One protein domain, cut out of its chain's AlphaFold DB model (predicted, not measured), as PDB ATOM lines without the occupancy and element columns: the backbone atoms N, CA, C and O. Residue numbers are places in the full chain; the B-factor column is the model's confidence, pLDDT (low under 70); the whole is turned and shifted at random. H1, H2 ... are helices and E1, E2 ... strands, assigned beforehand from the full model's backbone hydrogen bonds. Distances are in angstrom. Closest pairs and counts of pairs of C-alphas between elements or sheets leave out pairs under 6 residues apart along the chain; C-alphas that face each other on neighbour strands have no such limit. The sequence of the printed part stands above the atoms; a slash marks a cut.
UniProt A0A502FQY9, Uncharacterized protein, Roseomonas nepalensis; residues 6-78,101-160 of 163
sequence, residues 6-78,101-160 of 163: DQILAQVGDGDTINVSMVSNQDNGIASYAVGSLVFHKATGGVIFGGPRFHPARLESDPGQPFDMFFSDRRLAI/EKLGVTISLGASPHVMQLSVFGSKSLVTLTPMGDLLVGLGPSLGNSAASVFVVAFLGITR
ATOM      1  N   ASP A   6    -173.873  80.733 -49.788       88.12
ATOM      2  CA  ASP A   6    -172.458  80.966 -50.104       88.12
ATOM      3  C   ASP A   6    -172.127  80.653 -51.573       88.12
ATOM      4  O   ASP A   6    -171.398  81.403 -52.223       88.12
ATOM      5  N   GLN A   7    -172.705  79.583 -52.133       87.62
ATOM      6  CA  GLN A   7    -172.542  79.243 -53.550       87.62
ATOM      7  C   GLN A   7    -173.159  80.295 -54.474       87.62
ATOM      8  O   GLN A   7    -172.567  80.606 -55.511       87.62
ATOM      9  N   ILE A   8    -174.322  80.837 -54.104       88.94
ATOM     10  CA  ILE A   8    -174.976  81.934 -54.824       88.94
ATOM     11  C   ILE A   8    -174.104  83.191 -54.752       88.94
ATOM     12  O   ILE A   8    -173.785  83.779 -55.785       88.94
ATOM     13  N   LEU A   9    -173.663  83.571 -53.549       88.88
ATOM     14  CA  LEU A   9    -172.865  84.775 -53.312       88.88
ATOM     15  C   LEU A   9    -171.501  84.740 -54.010       88.88
ATOM     16  O   LEU A   9    -170.992  85.789 -54.399       88.88
ATOM     17  N   ALA A  10    -170.933  83.553 -54.231       89.00
ATOM     18  CA  ALA A  10    -169.705  83.384 -55.004       89.00
ATOM     19  C   ALA A  10    -169.877  83.629 -56.518       89.00
ATOM     20  O   ALA A  10    -168.890  83.872 -57.212       89.00
ATOM     21  N   GLN A  11    -171.103  83.546 -57.046       88.88
ATOM     22  CA  GLN A  11    -171.389  83.577 -58.490       88.88
ATOM     23  C   GLN A  11    -172.163  84.817 -58.953       88.88
ATOM     24  O   GLN A  11    -172.164  85.125 -60.149       88.88
ATOM     25  N   VAL A  12    -172.855  85.485 -58.029       90.75
ATOM     26  CA  VAL A  12    -173.814  86.552 -58.323       90.75
ATOM     27  C   VAL A  12    -173.139  87.926 -58.476       90.75
ATOM     28  O   VAL A  12    -172.305  88.353 -57.669       90.75
ATOM     29  N   GLY A  13    -173.488  88.631 -59.550       89.31
ATOM     30  CA  GLY A  13    -173.132  90.024 -59.815       89.31
ATOM     31  C   GLY A  13    -174.141  91.012 -59.225       89.31
ATOM     32  O   GLY A  13    -175.266  90.647 -58.911       89.31
ATOM     33  N   ASP A  14    -173.741  92.275 -59.058       90.38
ATOM     34  CA  ASP A  14    -174.690  93.319 -58.638       90.38
ATOM     35  C   ASP A  14    -175.759  93.500 -59.722       90.38
ATOM     36  O   ASP A  14    -175.413  93.606 -60.899       90.38
ATOM     37  N   GLY A  15    -177.034  93.499 -59.335       87.94
ATOM     38  CA  GLY A  15    -178.168  93.542 -60.260       87.94
ATOM     39  C   GLY A  15    -178.571  92.192 -60.866       87.94
ATOM     40  O   GLY A  15    -179.574  92.142 -61.574       87.94
ATOM     41  N   ASP A  16    -177.848  91.100 -60.587       91.00
ATOM     42  CA  ASP A  16    -178.284  89.761 -60.990       91.00
ATOM     43  C   ASP A  16    -179.528  89.336 -60.197       91.00
ATOM     44  O   ASP A  16    -179.726  89.704 -59.034       91.00
ATOM     45  N   THR A  17    -180.343  88.492 -60.821       91.00
ATOM     46  CA  THR A  17    -181.580  87.984 -60.237       91.00
ATOM     47  C   THR A  17    -181.375  86.568 -59.713       91.00
ATOM     48  O   THR A  17    -180.876  85.700 -60.421       91.00
ATOM     49  N   ILE A  18    -181.802  86.292 -58.486       89.88
ATOM     50  CA  ILE A  18    -181.747  84.968 -57.867       89.88
ATOM     51  C   ILE A  18    -183.163  84.415 -57.759       89.88
ATOM     52  O   ILE A  18    -184.021  85.013 -57.114       89.88
ATOM     53  N   ASN A  19    -183.394  83.252 -58.360       87.50
ATOM     54  CA  ASN A  19    -184.669  82.549 -58.279       87.50
ATOM     55  C   ASN A  19    -184.771  81.859 -56.915       87.50
ATOM     56  O   ASN A  19    -183.860  81.135 -56.503       87.50
ATOM     57  N   VAL A  20    -185.887  82.059 -56.223       87.19
ATOM     58  CA  VAL A  20    -186.092  81.605 -54.849       87.19
ATOM     59  C   VAL A  20    -187.456  80.944 -54.711       87.19
ATOM     60  O   VAL A  20    -188.460  81.423 -55.237       87.19
ATOM     61  N   SER A  21    -187.499  79.859 -53.940       85.88
ATOM     62  CA  SER A  21    -188.742  79.340 -53.372       85.88
ATOM     63  C   SER A  21    -188.732  79.506 -51.864       85.88
ATOM     64  O   SER A  21    -187.755  79.157 -51.200       85.88
ATOM     65  N   MET A  22    -189.839  79.987 -51.323       84.94
ATOM     66  CA  MET A  22    -190.066  80.112 -49.895       84.94
ATOM     67  C   MET A  22    -191.209  79.202 -49.480       84.94
ATOM     68  O   MET A  22    -192.197  79.090 -50.198       84.94
ATOM     69  N   VAL A  23    -191.099  78.582 -48.312       82.06
ATOM     70  CA  VAL A  23    -192.179  77.806 -47.697       82.06
ATOM     71  C   VAL A  23    -192.362  78.284 -46.269       82.06
ATOM     72  O   VAL A  23    -191.385  78.517 -45.555       82.06
ATOM     73  N   SER A  24    -193.612  78.426 -45.844       79.56
ATOM     74  CA  SER A  24    -193.952  78.691 -44.457       79.56
ATOM     75  C   SER A  24    -195.023  77.726 -43.969       79.56
ATOM     76  O   SER A  24    -195.994  77.462 -44.672       79.56
ATOM     77  N   ASN A  25    -194.838  77.185 -42.766       73.19
ATOM     78  CA  ASN A  25    -195.875  76.411 -42.090       73.19
ATOM     79  C   ASN A  25    -196.620  77.350 -41.148       73.19
ATOM     80  O   ASN A  25    -196.182  77.573 -40.017       73.19
ATOM     81  N   GLN A  26    -197.689  77.948 -41.659       63.34
ATOM     82  CA  GLN A  26    -198.518  78.864 -40.898       63.34
ATOM     83  C   GLN A  26    -199.632  78.035 -40.265       63.34
ATOM     84  O   GLN A  26    -200.321  77.270 -40.930       63.34
ATOM     85  N   ASP A  27    -199.769  78.130 -38.950       53.50
ATOM     86  CA  ASP A  27    -200.924  77.592 -38.230       53.50
ATOM     87  C   ASP A  27    -201.096  76.057 -38.305       53.50
ATOM     88  O   ASP A  27    -202.148  75.558 -38.690       53.50
ATOM     89  N   ASN A  28    -200.073  75.297 -37.883       48.47
ATOM     90  CA  ASN A  28    -200.150  73.860 -37.539       48.47
ATOM     91  C   ASN A  28    -200.831  72.946 -38.597       48.47
ATOM     92  O   ASN A  28    -201.296  71.854 -38.265       48.47
ATOM     93  N   GLY A  29    -200.896  73.389 -39.861       48.16
ATOM     94  CA  GLY A  29    -201.676  72.734 -40.912       48.16
ATOM     95  C   GLY A  29    -201.742  73.461 -42.263       48.16
ATOM     96  O   GLY A  29    -201.977  72.787 -43.266       48.16
ATOM     97  N   ILE A  30    -201.504  74.780 -42.341       55.84
ATOM     98  CA  ILE A  30    -201.535  75.524 -43.614       55.84
ATOM     99  C   ILE A  30    -200.105  75.802 -44.090       55.84
ATOM    100  O   ILE A  30    -199.432  76.739 -43.660       55.84
ATOM    101  N   ALA A  31    -199.634  74.998 -45.042       58.81
ATOM    102  CA  ALA A  31    -198.413  75.322 -45.766       58.81
ATOM    103  C   ALA A  31    -198.710  76.434 -46.786       58.81
ATOM    104  O   ALA A  31    -199.589  76.283 -47.639       58.81
ATOM    105  N   SER A  32    -197.980  77.541 -46.728       71.00
ATOM    106  CA  SER A  32    -197.896  78.494 -47.832       71.00
ATOM    107  C   SER A  32    -196.551  78.335 -48.524       71.00
ATOM    108  O   SER A  32    -195.539  78.029 -47.891       71.00
ATOM    109  N   TYR A  33    -196.534  78.513 -49.839       75.50
ATOM    110  CA  TYR A  33    -195.290  78.594 -50.586       75.50
ATOM    111  C   TYR A  33    -195.323  79.807 -51.501       75.50
ATOM    112  O   TYR A  33    -196.371  80.184 -52.021       75.50
ATOM    113  N   ALA A  34    -194.173  80.438 -51.676       78.31
ATOM    114  CA  ALA A  34    -194.004  81.545 -52.593       78.31
ATOM    115  C   ALA A  34    -192.853  81.239 -53.540       78.31
ATOM    116  O   ALA A  34    -191.832  80.687 -53.130       78.31
ATOM    117  N   VAL A  35    -193.018  81.596 -54.806       80.56
ATOM    118  CA  VAL A  35    -191.952  81.508 -55.804       80.56
ATOM    119  C   VAL A  35    -191.775  82.864 -56.454       80.56
ATOM    120  O   VAL A  35    -192.735  83.610 -56.656       80.56
ATOM    121  N   GLY A  36    -190.530  83.195 -56.744       85.19
ATOM    122  CA  GLY A  36    -190.196  84.477 -57.324       85.19
ATOM    123  C   GLY A  36    -188.699  84.678 -57.383       85.19
ATOM    124  O   GLY A  36    -187.909  83.738 -57.270       85.19
ATOM    125  N   SER A  37    -188.333  85.934 -57.557       88.31
ATOM    126  CA  SER A  37    -186.986  86.337 -57.900       88.31
ATOM    127  C   SER A  37    -186.555  87.522 -57.049       88.31
ATOM    128  O   SER A  37    -187.322  88.466 -56.858       88.31
ATOM    129  N   LEU A  38    -185.332  87.473 -56.526       90.81
ATOM    130  CA  LEU A  38    -184.730  88.558 -55.754       90.81
ATOM    131  C   LEU A  38    -183.557  89.148 -56.525       90.81
ATOM    132  O   LEU A  38    -182.664  88.417 -56.943       90.81
ATOM    133  N   VAL A  39    -183.530  90.464 -56.664       92.56
ATOM    134  CA  VAL A  39    -182.384  91.199 -57.189       92.56
ATOM    135  C   VAL A  39    -181.317  91.266 -56.105       92.56
ATOM    136  O   VAL A  39    -181.598  91.616 -54.955       92.56
ATOM    137  N   PHE A  40    -180.087  90.907 -56.461       92.62
ATOM    138  CA  PHE A  40    -178.948  91.050 -55.572       92.62
ATOM    139  C   PHE A  40    -178.372  92.458 -55.650       92.62
ATOM    140  O   PHE A  40    -178.030  92.952 -56.723       92.62
ATOM    141  N   HIS A  41    -178.206  93.067 -54.483       91.06
ATOM    142  CA  HIS A  41    -177.514  94.330 -54.306       91.06
ATOM    143  C   HIS A  41    -176.260  94.093 -53.471       91.06
ATOM    144  O   HIS A  41    -176.342  93.681 -52.305       91.06
ATOM    145  N   LYS A  42    -175.091  94.366 -54.052       88.56
ATOM    146  CA  LYS A  42    -173.816  94.288 -53.332       88.56
ATOM    147  C   LYS A  42    -173.787  95.296 -52.187       88.56
ATOM    148  O   LYS A  42    -174.442  96.337 -52.216       88.56
ATOM    149  N   ALA A  43    -172.995  94.981 -51.164       85.88
ATOM    150  CA  ALA A  43    -172.741  95.927 -50.088       85.88
ATOM    151  C   ALA A  43    -172.110  97.204 -50.664       85.88
ATOM    152  O   ALA A  43    -171.189  97.137 -51.480       85.88
ATOM    153  N   THR A  44    -172.597  98.361 -50.228       77.19
ATOM    154  CA  THR A  44    -172.052  99.671 -50.608       77.19
ATOM    155  C   THR A  44    -171.660 100.434 -49.344       77.19
ATOM    156  O   THR A  44    -172.295 100.281 -48.305       77.19
ATOM    157  N   GLY A  45    -170.612 101.258 -49.394       64.25
ATOM    158  CA  GLY A  45    -170.274 102.165 -48.285       64.25
ATOM    159  C   GLY A  45    -168.982 101.875 -47.514       64.25
ATOM    160  O   GLY A  45    -168.289 100.892 -47.762       64.25
ATOM    161  N   GLY A  46    -168.630 102.830 -46.641       56.09
ATOM    162  CA  GLY A  46    -167.250 103.201 -46.308       56.09
ATOM    163  C   GLY A  46    -166.544 102.507 -45.138       56.09
ATOM    164  O   GLY A  46    -167.130 101.798 -44.325       56.09
ATOM    165  N   VAL A  47    -165.243 102.799 -45.049       52.56
ATOM    166  CA  VAL A  47    -164.309 102.380 -43.993       52.56
ATOM    167  C   VAL A  47    -163.952 103.604 -43.142       52.56
ATOM    168  O   VAL A  47    -163.405 104.553 -43.690       52.56
ATOM    169  N   ILE A  48    -164.289 103.572 -41.844       50.03
ATOM    170  CA  ILE A  48    -163.798 104.323 -40.651       50.03
ATOM    171  C   ILE A  48    -163.585 105.869 -40.723       50.03
ATOM    172  O   ILE A  48    -163.665 106.517 -39.686       50.03
ATOM    173  N   PHE A  49    -163.432 106.521 -41.879       51.69
ATOM    174  CA  PHE A  49    -163.149 107.960 -42.009       51.69
ATOM    175  C   PHE A  49    -164.021 108.637 -43.081       51.69
ATOM    176  O   PHE A  49    -163.586 108.877 -44.202       51.69
ATOM    177  N   GLY A  50    -165.270 108.966 -42.734       63.34
ATOM    178  CA  GLY A  50    -166.095 109.904 -43.517       63.34
ATOM    179  C   GLY A  50    -166.662 109.386 -44.847       63.34
ATOM    180  O   GLY A  50    -167.177 110.178 -45.632       63.34
ATOM    181  N   GLY A  51    -166.585 108.078 -45.109       64.81
ATOM    182  CA  GLY A  51    -167.206 107.469 -46.286       64.81
ATOM    183  C   GLY A  51    -168.744 107.456 -46.234       64.81
ATOM    184  O   GLY A  51    -169.336 107.680 -45.172       64.81
ATOM    185  N   PRO A  52    -169.413 107.169 -47.367       69.50
ATOM    186  CA  PRO A  52    -170.866 107.020 -47.408       69.50
ATOM    187  C   PRO A  52    -171.338 105.931 -46.434       69.50
ATOM    188  O   PRO A  52    -170.580 105.008 -46.109       69.50
ATOM    189  N   ARG A  53    -172.591 106.047 -45.963       71.62
ATOM    190  CA  ARG A  53    -173.195 105.101 -45.007       71.62
ATOM    191  C   ARG A  53    -172.991 103.663 -45.486       71.62
ATOM    192  O   ARG A  53    -173.211 103.367 -46.656       71.62
ATOM    193  N   PHE A  54    -172.575 102.789 -44.571       78.19
ATOM    194  CA  PHE A  54    -172.482 101.362 -44.846       78.19
ATOM    195  C   PHE A  54    -173.886 100.785 -45.051       78.19
ATOM    196  O   PHE A  54    -174.741 100.872 -44.166       78.19
ATOM    197  N   HIS A  55    -174.102 100.190 -46.216       77.81
ATOM    198  CA  HIS A  55    -175.278  99.421 -46.573       77.81
ATOM    199  C   HIS A  55    -174.850  97.961 -46.762       77.81
ATOM    200  O   HIS A  55    -174.035  97.682 -47.649       77.81
ATOM    201  N   PRO A  56    -175.373  97.021 -45.953       83.31
ATOM    202  CA  PRO A  56    -175.061  95.610 -46.127       83.31
ATOM    203  C   PRO A  56    -175.567  95.113 -47.485       83.31
ATOM    204  O   PRO A  56    -176.488  95.693 -48.068       83.31
ATOM    205  N   ALA A  57    -174.978  94.019 -47.971       89.50
ATOM    206  CA  ALA A  57    -175.501  93.334 -49.146       89.50
ATOM    207  C   ALA A  57    -176.945  92.893 -48.877       89.50
ATOM    208  O   ALA A  57    -177.297  92.553 -47.743       89.50
ATOM    209  N   ARG A  58    -177.801  92.911 -49.899       91.69
ATOM    210  CA  ARG A  58    -179.202  92.516 -49.739       91.69
ATOM    211  C   ARG A  58    -179.769  91.834 -50.973       91.69
ATOM    212  O   ARG A  58    -179.293  92.039 -52.082       91.69
ATOM    213  N   LEU A  59    -180.810  91.046 -50.746       91.50
ATOM    214  CA  LEU A  59    -181.675  90.460 -51.762       91.50
ATOM    215  C   LEU A  59    -183.030  91.150 -51.679       91.50
ATOM    216  O   LEU A  59    -183.581  91.251 -50.585       91.50
ATOM    217  N   GLU A  60    -183.571  91.630 -52.789       92.25
ATOM    218  CA  GLU A  60    -184.800  92.427 -52.785       92.25
ATOM    219  C   GLU A  60    -185.738  92.002 -53.918       92.25
ATOM    220  O   GLU A  60    -185.311  91.835 -55.055       92.25
ATOM    221  N   SER A  61    -187.020  91.794 -53.616       89.12
ATOM    222  CA  SER A  61    -188.038  91.528 -54.636       89.12
ATOM    223  C   SER A  61    -188.273  92.781 -55.472       89.12
ATOM    224  O   SER A  61    -188.488  93.852 -54.899       89.12
ATOM    225  N   ASP A  62    -188.318  92.643 -56.795       81.00
ATOM    226  CA  ASP A  62    -188.693  93.742 -57.686       81.00
ATOM    227  C   ASP A  62    -190.149  94.180 -57.399       81.00
ATOM    228  O   ASP A  62    -191.061  93.351 -57.482       81.00
ATOM    229  N   PRO A  63    -190.415  95.463 -57.082       69.06
ATOM    230  CA  PRO A  63    -191.775  95.978 -56.925       69.06
ATOM    231  C   PRO A  63    -192.665  95.774 -58.162       69.06
ATOM    232  O   PRO A  63    -193.887  95.707 -58.025       69.06
ATOM    233  N   GLY A  64    -192.072  95.678 -59.358       67.81
ATOM    234  CA  GLY A  64    -192.759  95.357 -60.610       67.81
ATOM    235  C   GLY A  64    -193.026  93.861 -60.816       67.81
ATOM    236  O   GLY A  64    -193.891  93.507 -61.618       67.81
ATOM    237  N   GLN A  65    -192.333  92.986 -60.079       72.62
ATOM    238  CA  GLN A  65    -192.492  91.526 -60.111       72.62
ATOM    239  C   GLN A  65    -192.456  90.926 -58.691       72.62
ATOM    240  O   GLN A  65    -191.524  90.196 -58.337       72.62
ATOM    241  N   PRO A  66    -193.465  91.221 -57.848       74.88
ATOM    242  CA  PRO A  66    -193.551  90.639 -56.514       74.88
ATOM    243  C   PRO A  66    -193.749  89.123 -56.578       74.88
ATOM    244  O   PRO A  66    -194.301  88.592 -57.544       74.88
ATOM    245  N   PHE A  67    -193.354  88.436 -55.506       75.88
ATOM    246  CA  PHE A  67    -193.503  86.986 -55.390       75.88
ATOM    247  C   PHE A  67    -194.976  86.589 -55.465       75.88
ATOM    248  O   PHE A  67    -195.833  87.239 -54.856       75.88
ATOM    249  N   ASP A  68    -195.244  85.487 -56.161       71.94
ATOM    250  CA  ASP A  68    -196.547  84.840 -56.147       71.94
ATOM    251  C   ASP A  68    -196.626  83.923 -54.932       71.94
ATOM    252  O   ASP A  68    -195.916  82.916 -54.852       71.94
ATOM    253  N   MET A  69    -197.475  84.290 -53.970       73.50
ATOM    254  CA  MET A  69    -197.743  83.478 -52.793       73.50
ATOM    255  C   MET A  69    -198.996  82.628 -53.002       73.50
ATOM    256  O   MET A  69    -200.086  83.124 -53.299       73.50
ATOM    257  N   PHE A  70    -198.829  81.330 -52.776       70.19
ATOM    258  CA  PHE A  70    -199.862  80.315 -52.851       70.19
ATOM    259  C   PHE A  70    -200.141  79.786 -51.444       70.19
ATOM    260  O   PHE A  70    -199.234  79.353 -50.729       70.19
ATOM    261  N   PHE A  71    -201.410  79.786 -51.052       63.34
ATOM    262  CA  PHE A  71    -201.866  79.099 -49.847       63.34
ATOM    263  C   PHE A  71    -202.346  77.701 -50.243       63.34
ATOM    264  O   PHE A  71    -203.233  77.576 -51.089       63.34
ATOM    265  N   SER A  72    -201.739  76.646 -49.686       54.44
ATOM    266  CA  SER A  72    -202.026  75.259 -50.099       54.44
ATOM    267  C   SER A  72    -203.438  74.771 -49.741       54.44
ATOM    268  O   SER A  72    -203.868  73.727 -50.233       54.44
ATOM    269  N   ASP A  73    -204.186  75.527 -48.936       51.03
ATOM    270  CA  ASP A  73    -205.574  75.244 -48.569       51.03
ATOM    271  C   ASP A  73    -206.609  75.778 -49.585       51.03
ATOM    272  O   ASP A  73    -207.757  75.327 -49.580       51.03
ATOM    273  N   ARG A  74    -206.223  76.661 -50.521       47.16
ATOM    274  CA  ARG A  74    -207.097  77.158 -51.600       47.16
ATOM    275  C   ARG A  74    -207.194  76.119 -52.726       47.16
ATOM    276  O   ARG A  74    -206.472  76.184 -53.720       47.16
ATOM    277  N   ARG A  75    -208.084  75.130 -52.587       45.38
ATOM    278  CA  ARG A  75    -208.327  74.122 -53.640       45.38
ATOM    279  C   ARG A  75    -208.932  74.779 -54.889       45.38
ATOM    280  O   ARG A  75    -209.893  75.530 -54.814       45.38
ATOM    281  N   LEU A  76    -208.348  74.450 -56.040       43.91
ATOM    282  CA  LEU A  76    -208.502  75.017 -57.391       43.91
ATOM    283  C   LEU A  76    -209.918  75.080 -58.016       43.91
ATOM    284  O   LEU A  76    -210.033  75.417 -59.192       43.91
ATOM    285  N   ALA A  77    -210.993  74.763 -57.297       47.28
ATOM    286  CA  ALA A  77    -212.337  74.699 -57.865       47.28
ATOM    287  C   ALA A  77    -213.191  75.885 -57.395       47.28
ATOM    288  O   ALA A  77    -213.590  75.952 -56.235       47.28
ATOM    289  N   ILE A  78    -213.527  76.806 -58.307       51.94
ATOM    290  CA  ILE A  78    -214.750  77.597 -58.136       51.94
ATOM    291  C   ILE A  78    -215.892  76.600 -58.314       51.94
ATOM    292  O   ILE A  78    -216.149  76.166 -59.438       51.94
ATOM    293  N   GLU A 101    -201.644  86.150 -53.889       70.25
ATOM    294  CA  GLU A 101    -201.255  87.306 -53.095       70.25
ATOM    295  C   GLU A 101    -199.830  87.699 -53.454       70.25
ATOM    296  O   GLU A 101    -198.977  86.846 -53.717       70.25
ATOM    297  N   LYS A 102    -199.579  89.006 -53.461       76.12
ATOM    298  CA  LYS A 102    -198.263  89.547 -53.776       76.12
ATOM    299  C   LYS A 102    -197.451  89.715 -52.505       76.12
ATOM    300  O   LYS A 102    -197.900  90.328 -51.537       76.12
ATOM    301  N   LEU A 103    -196.242  89.171 -52.537       79.38
ATOM    302  CA  LEU A 103    -195.320  89.185 -51.416       79.38
ATOM    303  C   LEU A 103    -194.090  90.027 -51.766       79.38
ATOM    304  O   LEU A 103    -193.399  89.766 -52.752       79.38
ATOM    305  N   GLY A 104    -193.824  91.041 -50.943       85.25
ATOM    306  CA  GLY A 104    -192.574  91.793 -50.969       85.25
ATOM    307  C   GLY A 104    -191.568  91.168 -50.012       85.25
ATOM    308  O   GLY A 104    -191.903  90.881 -48.860       85.25
ATOM    309  N   VAL A 105    -190.337  90.965 -50.464       89.38
ATOM    310  CA  VAL A 105    -189.282  90.316 -49.681       89.38
ATOM    311  C   VAL A 105    -188.010  91.144 -49.765       89.38
ATOM    312  O   VAL A 105    -187.548  91.488 -50.850       89.38
ATOM    313  N   THR A 106    -187.403  91.421 -48.616       91.81
ATOM    314  CA  THR A 106    -186.054  91.990 -48.548       91.81
ATOM    315  C   THR A 106    -185.236  91.208 -47.536       91.81
ATOM    316  O   THR A 106    -185.615  91.140 -46.373       91.81
ATOM    317  N   ILE A 107    -184.107  90.631 -47.940       91.75
ATOM    318  CA  ILE A 107    -183.191  89.904 -47.057       91.75
ATOM    319  C   ILE A 107    -181.896  90.700 -46.945       91.75
ATOM    320  O   ILE A 107    -181.168  90.846 -47.920       91.75
ATOM    321  N   SER A 108    -181.603  91.206 -45.751       91.19
ATOM    322  CA  SER A 108    -180.329  91.850 -45.433       91.19
ATOM    323  C   SER A 108    -179.296  90.787 -45.060       91.19
ATOM    324  O   SER A 108    -179.459  90.059 -44.076       91.19
ATOM    325  N   LEU A 109    -178.224  90.712 -45.845       87.56
ATOM    326  CA  LEU A 109    -177.139  89.748 -45.711       87.56
ATOM    327  C   LEU A 109    -176.037  90.350 -44.827       87.56
ATOM    328  O   LEU A 109    -175.069  90.941 -45.304       87.56
ATOM    329  N   GLY A 110    -176.238  90.266 -43.510       75.75
ATOM    330  CA  GLY A 110    -175.230  90.603 -42.498       75.75
ATOM    331  C   GLY A 110    -174.431  89.386 -42.020       75.75
ATOM    332  O   GLY A 110    -174.614  88.278 -42.527       75.75
ATOM    333  N   ALA A 111    -173.586  89.584 -41.001       72.56
ATOM    334  CA  ALA A 111    -173.059  88.470 -40.214       72.56
ATOM    335  C   ALA A 111    -174.242  87.692 -39.620       72.56
ATOM    336  O   ALA A 111    -175.136  88.314 -39.049       72.56
ATOM    337  N   SER A 112    -174.264  86.367 -39.807       75.00
ATOM    338  CA  SER A 112    -175.370  85.506 -39.371       75.00
ATOM    339  C   SER A 112    -175.789  85.827 -37.923       75.00
ATOM    340  O   SER A 112    -174.918  85.917 -37.052       75.00
ATOM    341  N   PRO A 113    -177.095  85.996 -37.654       82.62
ATOM    342  CA  PRO A 113    -178.208  85.673 -38.546       82.62
ATOM    343  C   PRO A 113    -178.552  86.772 -39.567       82.62
ATOM    344  O   PRO A 113    -178.393  87.967 -39.323       82.62
ATOM    345  N   HIS A 114    -179.078  86.360 -40.721       89.81
ATOM    346  CA  HIS A 114    -179.615  87.277 -41.728       89.81
ATOM    347  C   HIS A 114    -181.015  87.750 -41.327       89.81
ATOM    348  O   HIS A 114    -181.737  87.055 -40.611       89.81
ATOM    349  N   VAL A 115    -181.433  88.921 -41.807       90.69
ATOM    350  CA  VAL A 115    -182.756  89.479 -41.477       90.69
ATOM    351  C   VAL A 115    -183.594  89.582 -42.737       90.69
ATOM    352  O   VAL A 115    -183.233  90.300 -43.666       90.69
ATOM    353  N   MET A 116    -184.730  88.892 -42.754       92.06
ATOM    354  CA  MET A 116    -185.738  88.993 -43.801       92.06
ATOM    355  C   MET A 116    -186.888  89.885 -43.344       92.06
ATOM    356  O   MET A 116    -187.530  89.620 -42.332       92.06
ATOM    357  N   GLN A 117    -187.182  90.917 -44.123       91.38
ATOM    358  CA  GLN A 117    -188.408  91.688 -44.038       91.38
ATOM    359  C   GLN A 117    -189.410  91.146 -45.054       91.38
ATOM    360  O   GLN A 117    -189.161  91.153 -46.259       91.38
ATOM    361  N   LEU A 118    -190.560  90.714 -44.550       87.31
ATOM    362  CA  LEU A 118    -191.680  90.211 -45.324       87.31
ATOM    363  C   LEU A 118    -192.785  91.263 -45.360       87.31
ATOM    364  O   LEU A 118    -193.214  91.731 -44.309       87.31
ATOM    365  N   SER A 119    -193.242  91.638 -46.551       85.56
ATOM    366  CA  SER A 119    -194.321  92.608 -46.752       85.56
ATOM    367  C   SER A 119    -195.508  91.929 -47.424       85.56
ATOM    368  O   SER A 119    -195.402  91.487 -48.565       85.56
ATOM    369  N   VAL A 120    -196.635  91.844 -46.718       76.88
ATOM    370  CA  VAL A 120    -197.860  91.173 -47.180       76.88
ATOM    371  C   VAL A 120    -199.075  91.859 -46.559       76.88
ATOM    372  O   VAL A 120    -199.021  92.269 -45.402       76.88
ATOM    373  N   PHE A 121    -200.159  92.040 -47.317       71.06
ATOM    374  CA  PHE A 121    -201.385  92.709 -46.838       71.06
ATOM    375  C   PHE A 121    -201.153  94.089 -46.186       71.06
ATOM    376  O   PHE A 121    -201.797  94.446 -45.202       71.06
ATOM    377  N   GLY A 122    -200.177  94.858 -46.682       69.56
ATOM    378  CA  GLY A 122    -199.795  96.151 -46.093       69.56
ATOM    379  C   GLY A 122    -199.079  96.057 -44.738       69.56
ATOM    380  O   GLY A 122    -198.674  97.082 -44.194       69.56
ATOM    381  N   SER A 123    -198.872  94.849 -44.214       76.06
ATOM    382  CA  SER A 123    -198.134  94.579 -42.982       76.06
ATOM    383  C   SER A 123    -196.690  94.197 -43.285       76.06
ATOM    384  O   SER A 123    -196.397  93.563 -44.301       76.06
ATOM    385  N   LYS A 124    -195.778  94.575 -42.383       83.00
ATOM    386  CA  LYS A 124    -194.359  94.216 -42.448       83.00
ATOM    387  C   LYS A 124    -193.987  93.354 -41.254       83.00
ATOM    388  O   LYS A 124    -194.244  93.737 -40.118       83.00
ATOM    389  N   SER A 125    -193.351  92.223 -41.524       84.75
ATOM    390  CA  SER A 125    -192.858  91.285 -40.518       84.75
ATOM    391  C   SER A 125    -191.357  91.092 -40.667       84.75
ATOM    392  O   SER A 125    -190.845  91.067 -41.784       84.75
ATOM    393  N   LEU A 126    -190.655  90.941 -39.547       89.25
ATOM    394  CA  LEU A 126    -189.230  90.621 -39.530       89.25
ATOM    395  C   LEU A 126    -189.037  89.158 -39.136       89.25
ATOM    396  O   LEU A 126    -189.647  88.676 -38.183       89.25
ATOM    397  N   VAL A 127    -188.175  88.468 -39.873       89.44
ATOM    398  CA  VAL A 127    -187.823  87.065 -39.667       89.44
ATOM    399  C   VAL A 127    -186.308  86.959 -39.610       89.44
ATOM    400  O   VAL A 127    -185.605  87.417 -40.511       89.44
ATOM    401  N   THR A 128    -185.802  86.352 -38.544       91.69
ATOM    402  CA  THR A 128    -184.368  86.087 -38.393       91.69
ATOM    403  C   THR A 128    -184.059  84.742 -39.038       91.69
ATOM    404  O   THR A 128    -184.638  83.730 -38.654       91.69
ATOM    405  N   LEU A 129    -183.178  84.739 -40.035       91.75
ATOM    406  CA  LEU A 129    -182.836  83.585 -40.857       91.75
ATOM    407  C   LEU A 129    -181.424  83.090 -40.537       91.75
ATOM    408  O   LEU A 129    -180.465  83.861 -40.535       91.75
ATOM    409  N   THR A 130    -181.293  81.783 -40.334       91.69
ATOM    410  CA  THR A 130    -180.017  81.099 -40.112       91.69
ATOM    411  C   THR A 130    -179.754  80.120 -41.258       91.69
ATOM    412  O   THR A 130    -180.683  79.418 -41.669       91.69
ATOM    413  N   PRO A 131    -178.521  80.042 -41.783       88.38
ATOM    414  CA  PRO A 131    -178.156  79.014 -42.752       88.38
ATOM    415  C   PRO A 131    -178.286  77.601 -42.168       88.38
ATOM    416  O   PRO A 131    -177.802  77.324 -41.071       88.38
ATOM    417  N   MET A 132    -178.912  76.697 -42.919       87.12
ATOM    418  CA  MET A 132    -179.028  75.274 -42.605       87.12
ATOM    419  C   MET A 132    -178.806  74.465 -43.890       87.12
ATOM    420  O   MET A 132    -179.744  74.171 -44.631       87.12
ATOM    421  N   GLY A 133    -177.543  74.135 -44.174       86.69
ATOM    422  CA  GLY A 133    -177.152  73.527 -45.450       86.69
ATOM    423  C   GLY A 133    -177.424  74.477 -46.619       86.69
ATOM    424  O   GLY A 133    -176.974  75.620 -46.605       86.69
ATOM    425  N   ASP A 134    -178.207  74.021 -47.596       86.94
ATOM    426  CA  ASP A 134    -178.560  74.803 -48.791       86.94
ATOM    427  C   ASP A 134    -179.798  75.703 -48.597       86.94
ATOM    428  O   ASP A 134    -180.352  76.238 -49.557       86.94
ATOM    429  N   LEU A 135    -180.263  75.853 -47.353       88.25
ATOM    430  CA  LEU A 135    -181.477  76.586 -46.997       88.25
ATOM    431  C   LEU A 135    -181.173  77.728 -46.028       88.25
ATOM    432  O   LEU A 135    -180.239  77.653 -45.230       88.25
ATOM    433  N   LEU A 136    -182.029  78.750 -46.026       90.50
ATOM    434  CA  LEU A 136    -182.160  79.662 -44.892       90.50
ATOM    435  C   LEU A 136    -183.435  79.335 -44.127       90.50
ATOM    436  O   LEU A 136    -184.512  79.279 -44.718       90.50
ATOM    437  N   VAL A 137    -183.320  79.145 -42.816       90.06
ATOM    438  CA  VAL A 137    -184.444  78.776 -41.952       90.06
ATOM    439  C   VAL A 137    -184.586  79.793 -40.832       90.06
ATOM    440  O   VAL A 137    -183.599  80.200 -40.220       90.06
ATOM    441  N   GLY A 138    -185.814  80.209 -40.546       89.62
ATOM    442  CA  GLY A 138    -186.093  81.151 -39.472       89.62
ATOM    443  C   GLY A 138    -187.458  80.968 -38.844       89.62
ATOM    444  O   GLY A 138    -188.357  80.360 -39.424       89.62
ATOM    445  N   LEU A 139    -187.602  81.532 -37.650       86.19
ATOM    446  CA  LEU A 139    -188.880  81.677 -36.967       86.19
ATOM    447  C   LEU A 139    -189.314  83.135 -37.066       86.19
ATOM    448  O   LEU A 139    -188.528  84.050 -36.811       86.19
ATOM    449  N   GLY A 140    -190.562  83.341 -37.461       81.38
ATOM    450  CA  GLY A 140    -191.171  84.658 -37.580       81.38
ATOM    451  C   GLY A 140    -192.592  84.670 -37.031       81.38
ATOM    452  O   GLY A 140    -193.122  83.613 -36.668       81.38
ATOM    453  N   PRO A 141    -193.226  85.850 -36.975       77.25
ATOM    454  CA  PRO A 141    -194.643  85.933 -36.653       77.25
ATOM    455  C   PRO A 141    -195.460  85.156 -37.694       77.25
ATOM    456  O   PRO A 141    -195.098  85.115 -38.876       77.25
ATOM    457  N   SER A 142    -196.562  84.538 -37.260       72.00
ATOM    458  CA  SER A 142    -197.536  84.019 -38.221       72.00
ATOM    459  C   SER A 142    -198.155  85.181 -38.992       72.00
ATOM    460  O   SER A 142    -198.344  86.266 -38.443       72.00
ATOM    461  N   LEU A 143    -198.461  84.962 -40.271       65.25
ATOM    462  CA  LEU A 143    -199.310  85.876 -41.042       65.25
ATOM    463  C   LEU A 143    -200.798  85.543 -40.821       65.25
ATOM    464  O   LEU A 143    -201.658  86.229 -41.367       65.25
ATOM    465  N   GLY A 144    -201.082  84.497 -40.031       61.12
ATOM    466  CA  GLY A 144    -202.393  84.085 -39.531       61.12
ATOM    467  C   GLY A 144    -202.504  84.187 -38.003       61.12
ATOM    468  O   GLY A 144    -201.928  85.078 -37.382       61.12
ATOM    469  N   ASN A 145    -203.254  83.268 -37.384       55.47
ATOM    470  CA  ASN A 145    -203.613  83.321 -35.958       55.47
ATOM    471  C   ASN A 145    -202.661  82.522 -35.034       55.47
ATOM    472  O   ASN A 145    -202.932  82.408 -33.837       55.47
ATOM    473  N   SER A 146    -201.564  81.944 -35.543       57.66
ATOM    474  CA  SER A 146    -200.555  81.245 -34.722       57.66
ATOM    475  C   SER A 146    -199.577  82.186 -34.012       57.66
ATOM    476  O   SER A 146    -199.249  83.273 -34.484       57.66
ATOM    477  N   ALA A 147    -199.030  81.703 -32.892       63.31
ATOM    478  CA  ALA A 147    -197.990  82.374 -32.117       63.31
ATOM    479  C   ALA A 147    -196.640  82.487 -32.859       63.31
ATOM    480  O   ALA A 147    -195.872  83.403 -32.577       63.31
ATOM    481  N   ALA A 148    -196.339  81.571 -33.791       73.81
ATOM    482  CA  ALA A 148    -195.118  81.588 -34.602       73.81
ATOM    483  C   ALA A 148    -195.266  80.738 -35.876       73.81
ATOM    484  O   ALA A 148    -196.052  79.785 -35.903       73.81
ATOM    485  N   SER A 149    -194.455  81.054 -36.888       77.94
ATOM    486  CA  SER A 149    -194.343  80.307 -38.143       77.94
ATOM    487  C   SER A 149    -192.882  80.040 -38.495       77.94
ATOM    488  O   SER A 149    -192.008  80.886 -38.288       77.94
ATOM    489  N   VAL A 150    -192.619  78.856 -39.053       85.12
ATOM    490  CA  VAL A 150    -191.319  78.519 -39.647       85.12
ATOM    491  C   VAL A 150    -191.290  79.065 -41.066       85.12
ATOM    492  O   VAL A 150    -192.267  78.915 -41.799       85.12
ATOM    493  N   PHE A 151    -190.178  79.674 -41.454       87.12
ATOM    494  CA  PHE A 151    -189.900  80.136 -42.808       87.12
ATOM    495  C   PHE A 151    -188.659  79.426 -43.323       87.12
ATOM    496  O   PHE A 151    -187.634  79.395 -42.645       87.12
ATOM    497  N   VAL A 152    -188.759  78.873 -44.525       88.31
ATOM    498  CA  VAL A 152    -187.660  78.223 -45.234       88.31
ATOM    499  C   VAL A 152    -187.494  78.914 -46.577       88.31
ATOM    500  O   VAL A 152    -188.470  79.081 -47.302       88.31
ATOM    501  N   VAL A 153    -186.270  79.304 -46.909       89.19
ATOM    502  CA  VAL A 153    -185.899  79.924 -48.182       89.19
ATOM    503  C   VAL A 153    -184.891  79.015 -48.874       89.19
ATOM    504  O   VAL A 153    -183.867  78.671 -48.283       89.19
ATOM    505  N   ALA A 154    -185.180  78.630 -50.112       88.56
ATOM    506  CA  ALA A 154    -184.297  77.831 -50.953       88.56
ATOM    507  C   ALA A 154    -183.925  78.607 -52.218       88.56
ATOM    508  O   ALA A 154    -184.793  79.203 -52.864       88.56
ATOM    509  N   PHE A 155    -182.647  78.564 -52.593       87.50
ATOM    510  CA  PHE A 155    -182.145  79.203 -53.806       87.50
ATOM    511  C   PHE A 155    -182.118  78.200 -54.958       87.50
ATOM    512  O   PHE A 155    -181.546  77.113 -54.852       87.50
ATOM    513  N   LEU A 156    -182.765  78.567 -56.061       83.69
ATOM    514  CA  LEU A 156    -182.993  77.690 -57.211       83.69
ATOM    515  C   LEU A 156    -182.014  77.951 -58.362       83.69
ATOM    516  O   LEU A 156    -181.847  77.090 -59.224       83.69
ATOM    517  N   GLY A 157    -181.370  79.120 -58.383       83.94
ATOM    518  CA  GLY A 157    -180.355  79.491 -59.369       83.94
ATOM    519  C   GLY A 157    -180.291  80.995 -59.623       83.94
ATOM    520  O   GLY A 157    -181.062  81.763 -59.045       83.94
ATOM    521  N   ILE A 158    -179.377  81.404 -60.504       86.62
ATOM    522  CA  ILE A 158    -179.135  82.803 -60.880       86.62
ATOM    523  C   ILE A 158    -179.578  83.013 -62.332       86.62
ATOM    524  O   ILE A 158    -179.221  82.233 -63.215       86.62
ATOM    525  N   THR A 159    -180.318  84.089 -62.578       85.94
ATOM    526  CA  THR A 159    -180.698  84.588 -63.899       85.94
ATOM    527  C   THR A 159    -180.014  85.936 -64.113       85.94
ATOM    528  O   THR A 159    -180.169  86.845 -63.299       85.94
ATOM    529  N   ARG A 160    -179.271  86.080 -65.212       83.69
ATOM    530  CA  ARG A 160    -178.588  87.332 -65.564       83.69
ATOM    531  C   ARG A 160    -179.379  88.075 -66.641       83.69
ATOM    532  O   ARG A 160    -179.814  87.421 -67.594       83.69
TER     533      ARG A 160
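AT A GLANCE: This is residues 6 to 78 and 101 to 160 of the 163 residues of an uncharacterized protein of Roseomonas nepalensis (UniProt A0A502FQY9). Nine antiparallel strands stand round a single barrel whose ring closes where E9 pairs with E1; the two short strands E3 and E4 together fill one place in the wall, between E2 and E5. The little helix H1 lies near one end, beside E9; at that end the loop residues 46 to 53 stick out, and residues 73 to 78, before a cut, stick out at the other end, and this loop and tail make the length. The printed part has 133 residues, with one named helix and nine named strands in the order H1, E1 to E9, and is mostly strand. It is compact, with a radius of gyration of the C-alphas of 15.7 A, yet elongated in outline, spanning 58 by 32 by 31 A.

IN THESE COORDINATES: The printed part begins with H1, residues 6 to 9, whose C-alpha 6 is at (-172.458, 80.966, -50.104). E1, residues 17 to 26, is 27.3 A long from first to last C-alpha. E2, residues 30 to 41, is the longest strand by residues, 32.3 A, and bends by 55 degrees at residue 36. E3, residues 57 to 61, and E4, residues 67 to 71, are short. After the cut come E5, residues 101 to 109, 25.3 A, beginning at C-alpha 101 at (-201.255, 87.306, -53.095); E6, residues 114 to 120, 19.4 A; E7, residues 123 to 132, 27.2 A; and E8, residues 135 to 140. E9, residues 149 to 159, is 29.5 A long, bends by 51 degrees at residue 156, and ends at C-alpha 159 at (-180.698, 84.588, -63.899).

HOW THE PARTS SIT: The strands form one branched sheet, strongly twisted and without edge strands. The hairpin E1 and E2 is antiparallel at 154 degrees, with N 18 and O 38 at 2.8 A, within hydrogen-bond range. On the other side of E2 from E1 lie E4, beside residues 32 to 36, and E3, beside residues 38 to 41; N 33 and O 70 are 3.0 A apart, N 39 and O 60 2.8 A. E5 has E4 beside residues 101 to 103 and E3 beside residues 104 to 109 on one side, with N 67 and O 103 at 3.1 A and N 59 and O 107 at 2.9 A, and E6 on the other side. E1, E2 and E3 form a meander, each strand the antiparallel neighbour of the one before, and so do E5 to E9. Along the second meander, N 106 and O 117 are 3.0 A apart, N 116 and O 127 2.8 A, N 130 and O 137 2.8 A, and N 136 and O 153 2.9 A. E9 is also antiparallel to E1, at 163 degrees, with N 154 and O 21 at 2.8 A. E1 and E6 are apart, as are E2 and E7. H1 is on the sheet at a height of 6.5 A, over none of the strands; its closest C-alphas to E9 are those of Ile 8 and Ile 158, 7.4 A. H1 is too short for an O i to N i+4 pair; its one O i to N i+3 pair is within range.

THE WHOLE: The two C-alphas farthest apart are those of Phe 49 and Ile 78, 62.0 A. Residues 79 to 100 are not printed, and C-alphas 78 and 101 are 17.4 A apart across the cut. Of the links printed whole, E2 to E3 is long, with 15 residues. The mean pLDDT of the printed part is 78.3; 30 residues are under 70, among them residues 26 to 31, 45 to 52, 71 to 78 and 143 to 147.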